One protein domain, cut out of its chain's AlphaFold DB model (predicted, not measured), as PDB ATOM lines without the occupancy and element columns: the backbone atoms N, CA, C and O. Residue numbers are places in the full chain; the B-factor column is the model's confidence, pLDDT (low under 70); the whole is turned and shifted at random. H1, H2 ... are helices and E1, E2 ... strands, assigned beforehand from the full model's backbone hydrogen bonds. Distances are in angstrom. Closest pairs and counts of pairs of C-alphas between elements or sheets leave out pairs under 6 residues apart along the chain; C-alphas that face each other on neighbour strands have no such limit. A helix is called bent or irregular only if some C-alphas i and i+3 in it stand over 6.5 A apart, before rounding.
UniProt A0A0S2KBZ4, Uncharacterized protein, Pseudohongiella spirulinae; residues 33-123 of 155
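Overview. This is residues 33 to 123 of the 155 residues of an uncharacterized protein of Pseudohongiella spirulinae (UniProt A0A0S2KBZ4). A strongly twisted three-stranded sheet has H1 packed over one face, while H3 leads away as an arm whose residues 113 to 123 stick out. The 91 printed residues run H1 E1 E2 E3 H2 H3, mixed helices and strands, with the strands an antiparallel meander, each beside the one before. The whole is compact, radius of gyration of the C-alphas 14.1 A, spanning 42 by 33 by 24 A.

Along the chain. Irregular H1, residues 39 to 55, begins at C-alpha (22.151, -29.383, 2.850); C-alphas 40 and 43 are 7.9 A apart. E1, 63 to 69, E2, 80 to 88, and E3, 91 to 98, precede H2, 99 to 103. H3, 106 to 123, 25.8 A long, ends at C-alpha (34.746, -40.127, 25.724).

Arrangement. In hairpins E1 and E2, and E2 and E3, N 65 and O 84, and N 83 and O 95, are each 2.9 A apart. H1, 8 of 13 O i to N i+4 pairs within hydrogen-bond range, has a height of 7.2 A over the sheet. H2 touches H1, closest C-alphas Leu 102 and Ala 47, 6.3 A.

Size, cuts and confidence. The printed part has no cut; pLDDT is under 70 at residues 73 to 77 and 108.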
ATOM      1  N   GLU A  33      37.363 -30.021   5.115       93.19
ATOM      2  CA  GLU A  33      36.997 -28.704   4.577       93.19
ATOM      3  C   GLU A  33      36.987 -28.627   3.037       93.19
ATOM      4  O   GLU A  33      36.486 -27.658   2.466       93.19
ATOM      5  N   ARG A  34      37.521 -29.646   2.347       94.56
ATOM      6  CA  ARG A  34      37.474 -29.782   0.880       94.56
ATOM      7  C   ARG A  34      36.313 -30.647   0.390       94.56
ATOM      8  O   ARG A  34      36.146 -30.808  -0.820       94.56
ATOM      9  N   LEU A  35      35.536 -31.227   1.300       96.38
ATOM     10  CA  LEU A  35      34.385 -32.064   0.991       96.38
ATOM     11  C   LEU A  35      33.115 -31.242   1.200       96.38
ATOM     12  O   LEU A  35      32.886 -30.697   2.277       96.38
ATOM     13  N   TRP A  36      32.287 -31.133   0.163       95.44
ATOM     14  CA  TRP A  36      31.089 -30.302   0.208       95.44
ATOM     15  C   TRP A  36      29.862 -31.028  -0.339       95.44
ATOM     16  O   TRP A  36      29.891 -31.618  -1.420       95.44
ATOM     17  N   LEU A  37      28.752 -30.927   0.392       94.44
ATOM     18  CA  LEU A  37      27.437 -31.406  -0.021       94.44
ATOM     19  C   LEU A  37      26.397 -30.291   0.154       94.44
ATOM     20  O   LEU A  37      26.482 -29.527   1.120       94.44
ATOM     21  N   PRO A  38      25.377 -30.213  -0.720       92.62
ATOM     22  CA  PRO A  38      24.204 -29.391  -0.454       92.62
ATOM     23  C   PRO A  38      23.484 -29.876   0.821       92.62
ATOM     24  O   PRO A  38      23.461 -31.085   1.066       92.62
ATOM     25  N   PRO A  39      22.806 -29.000   1.592       92.50
ATOM     26  CA  PRO A  39      22.151 -29.383   2.850       92.50
ATOM     27  C   PRO A  39      21.161 -30.555   2.743       92.50
ATOM     28  O   PRO A  39      21.072 -31.365   3.659       92.50
ATOM     29  N   ALA A  40      20.473 -30.706   1.604       92.69
ATOM     30  CA  ALA A  40      19.549 -31.818   1.332       92.69
ATOM     31  C   ALA A  40      20.221 -33.210   1.227       92.69
ATOM     32  O   ALA A  40      19.534 -34.230   1.155       92.69
ATOM     33  N   PHE A  41      21.556 -33.246   1.187       92.56
ATOM     34  CA  PHE A  41      22.386 -34.445   1.071       92.56
ATOM     35  C   PHE A  41      23.363 -34.592   2.250       92.56
ATOM     36  O   PHE A  41      24.240 -35.452   2.202       92.56
ATOM     37  N   ALA A  42      23.231 -33.781   3.309       92.00
ATOM     38  CA  ALA A  42      24.146 -33.775   4.455       92.00
ATOM     39  C   ALA A  42      24.288 -35.150   5.137       92.00
ATOM     40  O   ALA A  42      25.371 -35.489   5.604       92.00
ATOM     41  N   GLN A  43      23.240 -35.980   5.104       91.31
ATOM     42  CA  GLN A  43      23.232 -37.368   5.583       91.31
ATOM     43  C   GLN A  43      24.250 -38.295   4.890       91.31
ATOM     44  O   GLN A  43      24.488 -39.399   5.369       91.31
ATOM     45  N   TYR A  44      24.849 -37.869   3.773       92.38
ATOM     46  CA  TYR A  44      25.866 -38.625   3.041       92.38
ATOM     47  C   TYR A  44      27.298 -38.091   3.245       92.38
ATOM     48  O   TYR A  44      28.197 -38.472   2.494       92.38
ATOM     49  N   SER A  45      27.540 -37.240   4.253       92.44
ATOM     50  CA  SER A  45      28.880 -36.724   4.600       92.44
ATOM     51  C   SER A  45      29.919 -37.833   4.777       92.44
ATOM     52  O   SER A  45      31.041 -37.737   4.274       92.44
ATOM     53  N   ASP A  46      29.530 -38.916   5.446       91.25
ATOM     54  CA  ASP A  46      30.406 -40.045   5.757       91.25
ATOM     55  C   ASP A  46      30.709 -40.875   4.504       91.25
ATOM     56  O   ASP A  46      31.835 -41.343   4.323       91.25
ATOM     57  N   ALA A  47      29.738 -40.996   3.592       92.81
ATOM     58  CA  ALA A  47      29.927 -41.642   2.295       92.81
ATOM     59  C   ALA A  47      30.858 -40.816   1.390       92.81
ATOM     60  O   ALA A  47      31.771 -41.377   0.788       92.81
ATOM     61  N   LEU A  48      30.708 -39.484   1.358       95.12
ATOM     62  CA  LEU A  48      31.630 -38.598   0.636       95.12
ATOM     63  C   LEU A  48      33.052 -38.646   1.228       95.12
ATOM     64  O   LEU A  48      34.029 -38.657   0.480       95.12
ATOM     65  N   SER A  49      33.170 -38.721   2.555       93.88
ATOM     66  CA  SER A  49      34.459 -38.879   3.243       93.88
ATOM     67  C   SER A  49      35.112 -40.216   2.890       93.88
ATOM     68  O   SER A  49      36.277 -40.249   2.507       93.88
ATOM     69  N   THR A  50      34.335 -41.301   2.903       93.44
ATOM     70  CA  THR A  50      34.775 -42.638   2.470       93.44
ATOM     71  C   THR A  50      35.234 -42.629   1.007       93.44
ATOM     72  O   THR A  50      36.289 -43.171   0.692       93.44
ATOM     73  N   ALA A  51      34.496 -41.966   0.110       94.88
ATOM     74  CA  ALA A  51      34.879 -41.819  -1.295       94.88
ATOM     75  C   ALA A  51      36.210 -41.066  -1.464       94.88
ATOM     76  O   ALA A  51      37.030 -41.443  -2.298       94.88
ATOM     77  N   ALA A  52      36.454 -40.027  -0.663       95.75
ATOM     78  CA  ALA A  52      37.718 -39.296  -0.670       95.75
ATOM     79  C   ALA A  52      38.890 -40.125  -0.110       95.75
ATOM     80  O   ALA A  52      39.986 -40.069  -0.665       95.75
ATOM     81  N   GLU A  53      38.662 -40.930   0.934       93.75
ATOM     82  CA  GLU A  53      39.662 -41.879   1.443       93.75
ATOM     83  C   GLU A  53      40.016 -42.936   0.380       93.75
ATOM     84  O   GLU A  53      41.195 -43.160   0.108       93.75
ATOM     85  N   LEU A  54      39.014 -43.537  -0.276       93.19
ATOM     86  CA  LEU A  54      39.211 -44.515  -1.355       93.19
ATOM     87  C   LEU A  54      39.882 -43.894  -2.588       93.19
ATOM     88  O   LEU A  54      40.689 -44.545  -3.248       93.19
ATOM     89  N   ALA A  55      39.612 -42.623  -2.894       94.94
ATOM     90  CA  ALA A  55      40.258 -41.932  -4.005       94.94
ATOM     91  C   ALA A  55      41.788 -41.872  -3.847       94.94
ATOM     92  O   ALA A  55      42.493 -42.038  -4.842       94.94
ATOM     93  N   LEU A  56      42.301 -41.705  -2.620       94.25
ATOM     94  CA  LEU A  56      43.739 -41.715  -2.299       94.25
ATOM     95  C   LEU A  56      44.382 -43.109  -2.413       94.25
ATOM     96  O   LEU A  56      45.610 -43.227  -2.459       94.25
ATOM     97  N   GLU A  57      43.582 -44.176  -2.469       92.62
ATOM     98  CA  GLU A  57      44.088 -45.529  -2.711       92.62
ATOM     99  C   GLU A  57      44.518 -45.729  -4.169       92.62
ATOM    100  O   GLU A  57      45.406 -46.545  -4.438       92.62
ATOM    101  N   HIS A  58      43.970 -44.932  -5.093       93.62
ATOM    102  CA  HIS A  58      44.348 -44.927  -6.502       93.62
ATOM    103  C   HIS A  58      45.820 -44.498  -6.680       93.62
ATOM    104  O   HIS A  58      46.208 -43.450  -6.161       93.62
ATOM    105  N   PRO A  59      46.649 -45.232  -7.452       91.94
ATOM    106  CA  PRO A  59      48.097 -44.994  -7.525       91.94
ATOM    107  C   PRO A  59      48.476 -43.617  -8.087       91.94
ATOM    108  O   PRO A  59      49.506 -43.063  -7.718       91.94
ATOM    109  N   ASP A  60      47.636 -43.044  -8.954       94.00
ATOM    110  CA  ASP A  60      47.837 -41.687  -9.475       94.00
ATOM    111  C   ASP A  60      47.280 -40.571  -8.564       94.00
ATOM    112  O   ASP A  60      47.516 -39.405  -8.860       94.00
ATOM    113  N   CYS A  61      46.507 -40.855  -7.505       95.12
ATOM    114  CA  CYS A  61      45.920 -39.799  -6.664       95.12
ATOM    115  C   CYS A  61      46.859 -39.436  -5.509       95.12
ATOM    116  O   CYS A  61      46.922 -40.132  -4.499       95.12
ATOM    117  N   ARG A  62      47.574 -38.316  -5.640       93.75
ATOM    118  CA  ARG A  62      48.513 -37.839  -4.609       93.75
ATOM    119  C   ARG A  62      47.835 -37.032  -3.506       93.75
ATOM    120  O   ARG A  62      48.291 -37.038  -2.368       93.75
ATOM    121  N   GLU A  63      46.777 -36.306  -3.856       94.31
ATOM    122  CA  GLU A  63      46.028 -35.433  -2.950       94.31
ATOM    123  C   GLU A  63      44.592 -35.259  -3.461       94.31
ATOM    124  O   GLU A  63      44.379 -35.047  -4.657       94.31
ATOM    125  N   VAL A  64      43.608 -35.292  -2.559       96.44
ATOM    126  CA  VAL A  64      42.222 -34.912  -2.867       96.44
ATOM    127  C   VAL A  64      42.080 -33.398  -2.742       96.44
ATOM    128  O   VAL A  64      42.200 -32.834  -1.653       96.44
ATOM    129  N   LEU A  65      41.822 -32.730  -3.865       95.38
ATOM    130  CA  LEU A  65      41.660 -31.277  -3.930       95.38
ATOM    131  C   LEU A  65      40.236 -30.831  -3.589       95.38
ATOM    132  O   LEU A  65      40.055 -29.751  -3.033       95.38
ATOM    133  N   TYR A  66      39.238 -31.639  -3.947       95.88
ATOM    134  CA  TYR A  66      37.824 -31.331  -3.743       95.88
ATOM    135  C   TYR A  66      36.966 -32.595  -3.872       95.88
ATOM    136  O   TYR A  66      37.278 -33.466  -4.684       95.88
ATOM    137  N   GLY A  67      35.868 -32.680  -3.121       96.69
ATOM    138  CA  GLY A  67      34.860 -33.731  -3.264       96.69
ATOM    139  C   GLY A  67      33.449 -33.154  -3.211       96.69
ATOM    140  O   GLY A  67      33.164 -32.314  -2.358       96.69
ATOM    141  N   ARG A  68      32.568 -33.599  -4.113       95.25
ATOM    142  CA  ARG A  68      31.164 -33.155  -4.160       95.25
ATOM    143  C   ARG A  68      30.191 -34.227  -4.632       95.25
ATOM    144  O   ARG A  68      30.592 -35.222  -5.231       95.25
ATOM    145  N   LEU A  69      28.900 -33.953  -4.453       94.69
ATOM    146  CA  LEU A  69      27.821 -34.634  -5.169       94.69
ATOM    147  C   LEU A  69      28.039 -34.540  -6.691       94.69
ATOM    148  O   LEU A  69      28.367 -33.475  -7.223       94.69
ATOM    149  N   ASN A  70      27.850 -35.653  -7.393       90.88
ATOM    150  CA  ASN A  70      27.871 -35.707  -8.845       90.88
ATOM    151  C   ASN A  70      26.480 -35.361  -9.401       90.88
ATOM    152  O   ASN A  70      25.519 -36.105  -9.225       90.88
ATOM    153  N   GLU A  71      26.372 -34.223 -10.083       82.75
ATOM    154  CA  GLU A  71      25.111 -33.727 -10.657       82.75
ATOM    155  C   GLU A  71      24.780 -34.367 -12.017       82.75
ATOM    156  O   GLU A  71      23.652 -34.262 -12.508       82.75
ATOM    157  N   PHE A  72      25.749 -35.045 -12.642       77.81
ATOM    158  CA  PHE A  72      25.537 -35.742 -13.904       77.81
ATOM    159  C   PHE A  72      24.747 -37.027 -13.667       77.81
ATOM    160  O   PHE A  72      25.289 -38.029 -13.207       77.81
ATOM    161  N   ARG A  73      23.462 -37.002 -14.040       62.34
ATOM    162  CA  ARG A  73      22.616 -38.199 -14.106       62.34
ATOM    163  C   ARG A  73      23.243 -39.207 -15.070       62.34
ATOM    164  O   ARG A  73      23.172 -39.026 -16.287       62.34
ATOM    165  N   SER A  74      23.842 -40.267 -14.534       59.97
ATOM    166  CA  SER A  74      24.110 -41.483 -15.296       59.97
ATOM    167  C   SER A  74      22.776 -42.144 -15.689       59.97
ATOM    168  O   SER A  74      21.699 -41.745 -15.241       59.97
ATOM    169  N   ALA A  75      22.822 -43.145 -16.573       60.38
ATOM    170  CA  ALA A  75      21.613 -43.837 -17.041       60.38
ATOM    171  C   ALA A  75      20.862 -44.590 -15.919       60.38
ATOM    172  O   ALA A  75      19.696 -44.943 -16.078       60.38
ATOM    173  N   GLN A  76      21.532 -44.818 -14.789       58.59
ATOM    174  CA  GLN A  76      20.956 -45.262 -13.526       58.59
ATOM    175  C   GLN A  76      20.808 -44.019 -12.639       58.59
ATOM    176  O   GLN A  76      21.772 -43.284 -12.454       58.59
ATOM    177  N   THR A  77      19.611 -43.754 -12.112       65.25
ATOM    178  CA  THR A  77      19.283 -42.514 -11.375       65.25
ATOM    179  C   THR A  77      19.857 -42.496  -9.947       65.25
ATOM    180  O   THR A  77      19.149 -42.196  -8.987       65.25
ATOM    181  N   GLU A  78      21.121 -42.876  -9.793       81.88
ATOM    182  CA  GLU A  78      21.767 -43.122  -8.510       81.88
ATOM    183  C   GLU A  78      22.593 -41.921  -8.035       81.88
ATOM    184  O   GLU A  78      23.188 -41.180  -8.823       81.88
ATOM    185  N   ILE A  79      22.641 -41.736  -6.716       89.62
ATOM    186  CA  ILE A  79      23.536 -40.776  -6.075       89.62
ATOM    187  C   ILE A  79      24.974 -41.247  -6.298       89.62
ATOM    188  O   ILE A  79      25.310 -42.398  -6.036       89.62
ATOM    189  N   SER A  80      25.835 -40.345  -6.757       93.25
ATOM    190  CA  SER A  80      27.276 -40.580  -6.850       93.25
ATOM    191  C   SER A  80      28.048 -39.342  -6.401       93.25
ATOM    192  O   SER A  80      27.496 -38.240  -6.330       93.25
ATOM    193  N   PHE A  81      29.327 -39.519  -6.088       95.06
ATOM    194  CA  PHE A  81      30.239 -38.450  -5.692       95.06
ATOM    195  C   PHE A  81      31.386 -38.343  -6.685       95.06
ATOM    196  O   PHE A  81      31.918 -39.357  -7.133       95.06
ATOM    197  N   THR A  82      31.790 -37.113  -6.988       95.94
ATOM    198  CA  THR A  82      32.953 -36.816  -7.824       95.94
ATOM    199  C   THR A  82      34.068 -36.276  -6.940       95.94
ATOM    200  O   THR A  82      33.906 -35.231  -6.304       95.94
ATOM    201  N   ILE A  83      35.201 -36.977  -6.926       97.44
ATOM    202  CA  ILE A  83      36.414 -36.607  -6.196       97.44
ATOM    203  C   ILE A  83      37.473 -36.133  -7.194       97.44
ATOM    204  O   ILE A  83      37.862 -36.875  -8.097       97.44
ATOM    205  N   LEU A  84      37.949 -34.900  -7.028       97.19
ATOM    206  CA  LEU A  84      39.018 -34.313  -7.831       97.19
ATOM    207  C   LEU A  84      40.376 -34.626  -7.192       97.19
ATOM    208  O   LEU A  84      40.737 -34.054  -6.161       97.19
ATOM    209  N   CYS A  85      41.139 -35.503  -7.835       96.88
ATOM    210  CA  CYS A  85      42.498 -35.862  -7.450       96.88
ATOM    211  C   CYS A  85      43.539 -35.010  -8.181       96.88
ATOM    212  O   CYS A  85      43.435 -34.775  -9.388       96.88
ATOM    213  N   MET A  86      44.597 -34.621  -7.471       96.00
ATOM    214  CA  MET A  86      45.850 -34.164  -8.069       96.00
ATOM    215  C   MET A  86      46.723 -35.372  -8.419       96.00
ATOM    216  O   MET A  86      47.011 -36.194  -7.546       96.00
ATOM    217  N   LYS A  87      47.170 -35.456  -9.676       94.12
ATOM    218  CA  LYS A  87      48.141 -36.463 -10.133       94.12
ATOM    219  C   LYS A  87      49.564 -35.923 -10.108       94.12
ATOM    220  O   LYS A  87      50.479 -36.559  -9.592       94.12
ATOM    221  N   ASP A  88      49.747 -34.705 -10.595       92.00
ATOM    222  CA  ASP A  88      50.995 -33.959 -10.477       92.00
ATOM    223  C   ASP A  88      50.703 -32.456 -10.356       92.00
ATOM    224  O   ASP A  88      49.551 -32.035 -10.376       92.00
ATOM    225  N   ALA A  89      51.742 -31.626 -10.237       90.94
ATOM    226  CA  ALA A  89      51.603 -30.177 -10.051       90.94
ATOM    227  C   ALA A  89      50.933 -29.426 -11.230       90.94
ATOM    228  O   ALA A  89      50.772 -28.207 -11.167       90.94
ATOM    229  N   ARG A  90      50.603 -30.116 -12.329       93.94
ATOM    230  CA  ARG A  90      49.964 -29.583 -13.539       93.94
ATOM    231  C   ARG A  90      48.752 -30.396 -14.000       93.94
ATOM    232  O   ARG A  90      48.019 -29.898 -14.853       93.94
ATOM    233  N   SER A  91      48.541 -31.611 -13.488       95.94
ATOM    234  CA  SER A  91      47.451 -32.492 -13.918       95.94
ATOM    235  C   SER A  91      46.557 -32.958 -12.767       95.94
ATOM    236  O   SER A  91      47.006 -33.336 -11.680       95.94
ATOM    237  N   THR A  92      45.253 -32.938 -13.034       96.88
ATOM    238  CA  THR A  92      44.197 -33.413 -12.142       96.88
ATOM    239  C   THR A  92      43.278 -34.366 -12.899       96.88
ATOM    240  O   THR A  92      43.216 -34.347 -14.131       96.88
ATOM    241  N   PHE A  93      42.568 -35.220 -12.169       97.19
ATOM    242  CA  PHE A  93      41.585 -36.140 -12.731       97.19
ATOM    243  C   PHE A  93      40.431 -36.357 -11.754       97.19
ATOM    244  O   PHE A  93      40.586 -36.199 -10.544       97.19
ATOM    245  N   ASN A  94      39.265 -36.712 -12.289       96.31
ATOM    246  CA  ASN A  94      38.093 -37.037 -11.487       96.31
ATOM    247  C   ASN A  94      37.998 -38.551 -11.292       96.31
ATOM    248  O   ASN A  94      38.109 -39.303 -12.260       96.31
ATOM    249  N   GLN A  95      37.718 -38.975 -10.065       95.88
ATOM    250  CA  GLN A  95      37.180 -40.299  -9.756       95.88
ATOM    251  C   GLN A  95      35.702 -40.144  -9.388       95.88
ATOM    252  O   GLN A  95      35.320 -39.142  -8.781       95.88
ATOM    253  N   VAL A  96      34.867 -41.105  -9.784       94.19
ATOM    254  CA  VAL A  96      33.423 -41.095  -9.514       94.19
ATOM    255  C   VAL A  96      33.061 -42.376  -8.777       94.19
ATOM    256  O   VAL A  96      33.403 -43.459  -9.241       94.19
ATOM    257  N   PHE A  97      32.369 -42.239  -7.649       93.50
ATOM    258  CA  PHE A  97      31.955 -43.346  -6.786       93.50
ATOM    259  C   PHE A  97      30.432 -43.340  -6.646       93.50
ATOM    260  O   PHE A  97      29.862 -42.295  -6.322       93.50
ATOM    261  N   ALA A  98      29.769 -44.471  -6.895       92.25
ATOM    262  CA  ALA A  98      28.336 -44.617  -6.646       92.25
ATOM    263  C   ALA A  98      28.061 -44.787  -5.143       92.25
ATOM    264  O   ALA A  98      28.912 -45.270  -4.396       92.25
ATOM    265  N   LEU A  99      26.885 -44.362  -4.676       91.12
ATOM    266  CA  LEU A  99      26.535 -44.464  -3.261       91.12
ATOM    267  C   LEU A  99      26.354 -45.926  -2.830       91.12
ATOM    268  O   LEU A  99      26.793 -46.258  -1.732       91.12
ATOM    269  N   ALA A 100      25.769 -46.795  -3.664       89.69
ATOM    270  CA  ALA A 100      25.627 -48.217  -3.338       89.69
ATOM    271  C   ALA A 100      26.995 -48.878  -3.091       89.69
ATOM    272  O   ALA A 100      27.210 -49.444  -2.020       89.69
ATOM    273  N   ASP A 101      27.956 -48.683  -4.001       88.75
ATOM    274  CA  ASP A 101      29.321 -49.225  -3.891       88.75
ATOM    275  C   ASP A 101      30.039 -48.809  -2.590       88.75
ATOM    276  O   ASP A 101      30.890 -49.535  -2.082       88.75
ATOM    277  N   LEU A 102      29.722 -47.626  -2.049       88.75
ATOM    278  CA  LEU A 102      30.310 -47.092  -0.813       88.75
ATOM    279  C   LEU A 102      29.631 -47.616   0.458       88.75
ATOM    280  O   LEU A 102      30.262 -47.653   1.519       88.75
ATOM    281  N   LEU A 103      28.354 -47.991   0.361       84.38
ATOM    282  CA  LEU A 103      27.585 -48.587   1.452       84.38
ATOM    283  C   LEU A 103      27.881 -50.084   1.582       84.38
ATOM    284  O   LEU A 103      28.076 -50.550   2.700       84.38
ATOM    285  N   ASP A 104      28.016 -50.794   0.460       81.62
ATOM    286  CA  ASP A 104      28.314 -52.233   0.411       81.62
ATOM    287  C   ASP A 104      29.816 -52.560   0.596       81.62
ATOM    288  O   ASP A 104      30.226 -53.719   0.502       81.62
ATOM    289  N   ASN A 105      30.669 -51.560   0.857       74.31
ATOM    290  CA  ASN A 105      32.111 -51.754   1.019       74.31
ATOM    291  C   ASN A 105      32.483 -52.188   2.459       74.31
ATOM    292  O   ASN A 105      32.510 -51.344   3.364       74.31
ATOM    293  N   PRO A 106      32.912 -53.446   2.691       72.06
ATOM    294  CA  PRO A 106      33.235 -53.934   4.035       72.06
ATOM    295  C   PRO A 106      34.465 -53.250   4.654       72.06
ATOM    296  O   PRO A 106      34.614 -53.224   5.877       72.06
ATOM    297  N   ALA A 107      35.354 -52.663   3.841       70.38
ATOM    298  CA  ALA A 107      36.472 -51.871   4.351       70.38
ATOM    299  C   ALA A 107      36.002 -50.518   4.916       70.38
ATOM    300  O   ALA A 107      36.602 -50.017   5.868       70.38
ATOM    301  N   ALA A 108      34.916 -49.949   4.381       67.81
ATOM    302  CA  ALA A 108      34.299 -48.742   4.924       67.81
ATOM    303  C   ALA A 108      33.614 -49.025   6.270       67.81
ATOM    304  O   ALA A 108      33.783 -48.253   7.216       67.81
ATOM    305  N   ASP A 109      32.915 -50.157   6.395       71.69
ATOM    306  CA  ASP A 109      32.311 -50.594   7.661       71.69
ATOM    307  C   ASP A 109      33.365 -50.799   8.758       71.69
ATOM    308  O   ASP A 109      33.210 -50.293   9.872       71.69
ATOM    309  N   ALA A 110      34.479 -51.465   8.435       76.19
ATOM    310  CA  ALA A 110      35.586 -51.669   9.369       76.19
ATOM    311  C   ALA A 110      36.192 -50.339   9.866       76.19
ATOM    312  O   ALA A 110      36.480 -50.199  11.057       76.19
ATOM    313  N   ARG A 111      36.334 -49.334   8.988       72.50
ATOM    314  CA  ARG A 111      36.798 -47.984   9.367       72.50
ATOM    315  C   ARG A 111      35.784 -47.238  10.226       72.50
ATOM    316  O   ARG A 111      36.177 -46.623  11.215       72.50
ATOM    317  N   ARG A 112      34.489 -47.316   9.892       73.75
ATOM    318  CA  ARG A 112      33.410 -46.722  10.700       73.75
ATOM    319  C   ARG A 112      33.391 -47.323  12.112       73.75
ATOM    320  O   ARG A 112      33.334 -46.571  13.082       73.75
ATOM    321  N   ALA A 113      33.547 -48.643  12.241       81.31
ATOM    322  CA  ALA A 113      33.654 -49.322  13.534       81.31
ATOM    323  C   ALA A 113      34.910 -48.904  14.328       81.31
ATOM    324  O   ALA A 113      34.809 -48.609  15.518       81.31
ATOM    325  N   ALA A 114      36.076 -48.812  13.679       82.62
ATOM    326  CA  ALA A 114      37.310 -48.352  14.324       82.62
ATOM    327  C   ALA A 114      37.193 -46.904  14.839       82.62
ATOM    328  O   ALA A 114      37.504 -46.635  15.998       82.62
ATOM    329  N   ARG A 115      36.651 -45.986  14.022       82.38
ATOM    330  CA  ARG A 115      36.407 -44.583  14.408       82.38
ATOM    331  C   ARG A 115      35.408 -44.475  15.569       82.38
ATOM    332  O   ARG A 115      35.583 -43.638  16.449       82.38
ATOM    333  N   GLN A 116      34.390 -45.338  15.629       84.25
ATOM    334  CA  GLN A 116      33.478 -45.408  16.782       84.25
ATOM    335  C   GLN A 116      34.179 -45.889  18.063       84.25
ATOM    336  O   GLN A 116      33.947 -45.314  19.125       84.25
ATOM    337  N   GLN A 117      35.055 -46.896  17.980       89.44
ATOM    338  CA  GLN A 117      35.841 -47.363  19.131       89.44
ATOM    339  C   GLN A 117      36.824 -46.301  19.636       89.44
ATOM    340  O   GLN A 117      37.026 -46.183  20.844       89.44
ATOM    341  N   GLU A 118      37.434 -45.530  18.738       87.19
ATOM    342  CA  GLU A 118      38.293 -44.395  19.087       87.19
ATOM    343  C   GLU A 118      37.492 -43.284  19.782       87.19
ATOM    344  O   GLU A 118      37.873 -42.834  20.861       87.19
ATOM    345  N   LEU A 119      36.334 -42.898  19.234       87.56
ATOM    346  CA  LEU A 119      35.444 -41.912  19.857       87.56
ATOM    347  C   LEU A 119      34.979 -42.340  21.256       87.56
ATOM    348  O   LEU A 119      34.888 -41.497  22.147       87.56
ATOM    349  N   GLU A 120      34.715 -43.629  21.477       89.81
ATOM    350  CA  GLU A 120      34.330 -44.137  22.797       89.81
ATOM    351  C   GLU A 120      35.500 -44.120  23.794       89.81
ATOM    352  O   GLU A 120      35.325 -43.724  24.947       89.81
ATOM    353  N   GLN A 121      36.721 -44.432  23.346       89.12
ATOM    354  CA  GLN A 121      37.932 -44.252  24.158       89.12
ATOM    355  C   GLN A 121      38.149 -42.777  24.526       89.12
ATOM    356  O   GLN A 121      38.401 -42.465  25.690       89.12
ATOM    357  N   LEU A 122      37.989 -41.857  23.569       91.19
ATOM    358  CA  LEU A 122      38.101 -40.416  23.806       91.19
ATOM    359  C   LEU A 122      37.031 -39.909  24.788       91.19
ATOM    360  O   LEU A 122      37.352 -39.113  25.670       91.19
ATOM    361  N   ARG A 123      35.788 -40.406  24.714       90.00
ATOM    362  CA  ARG A 123      34.746 -40.127  25.724       90.00
ATOM    363  C   ARG A 123      35.144 -40.629  27.110       90.00
ATOM    364  O   ARG A 123      34.985 -39.887  28.074       90.00
TER     365      ARG A 123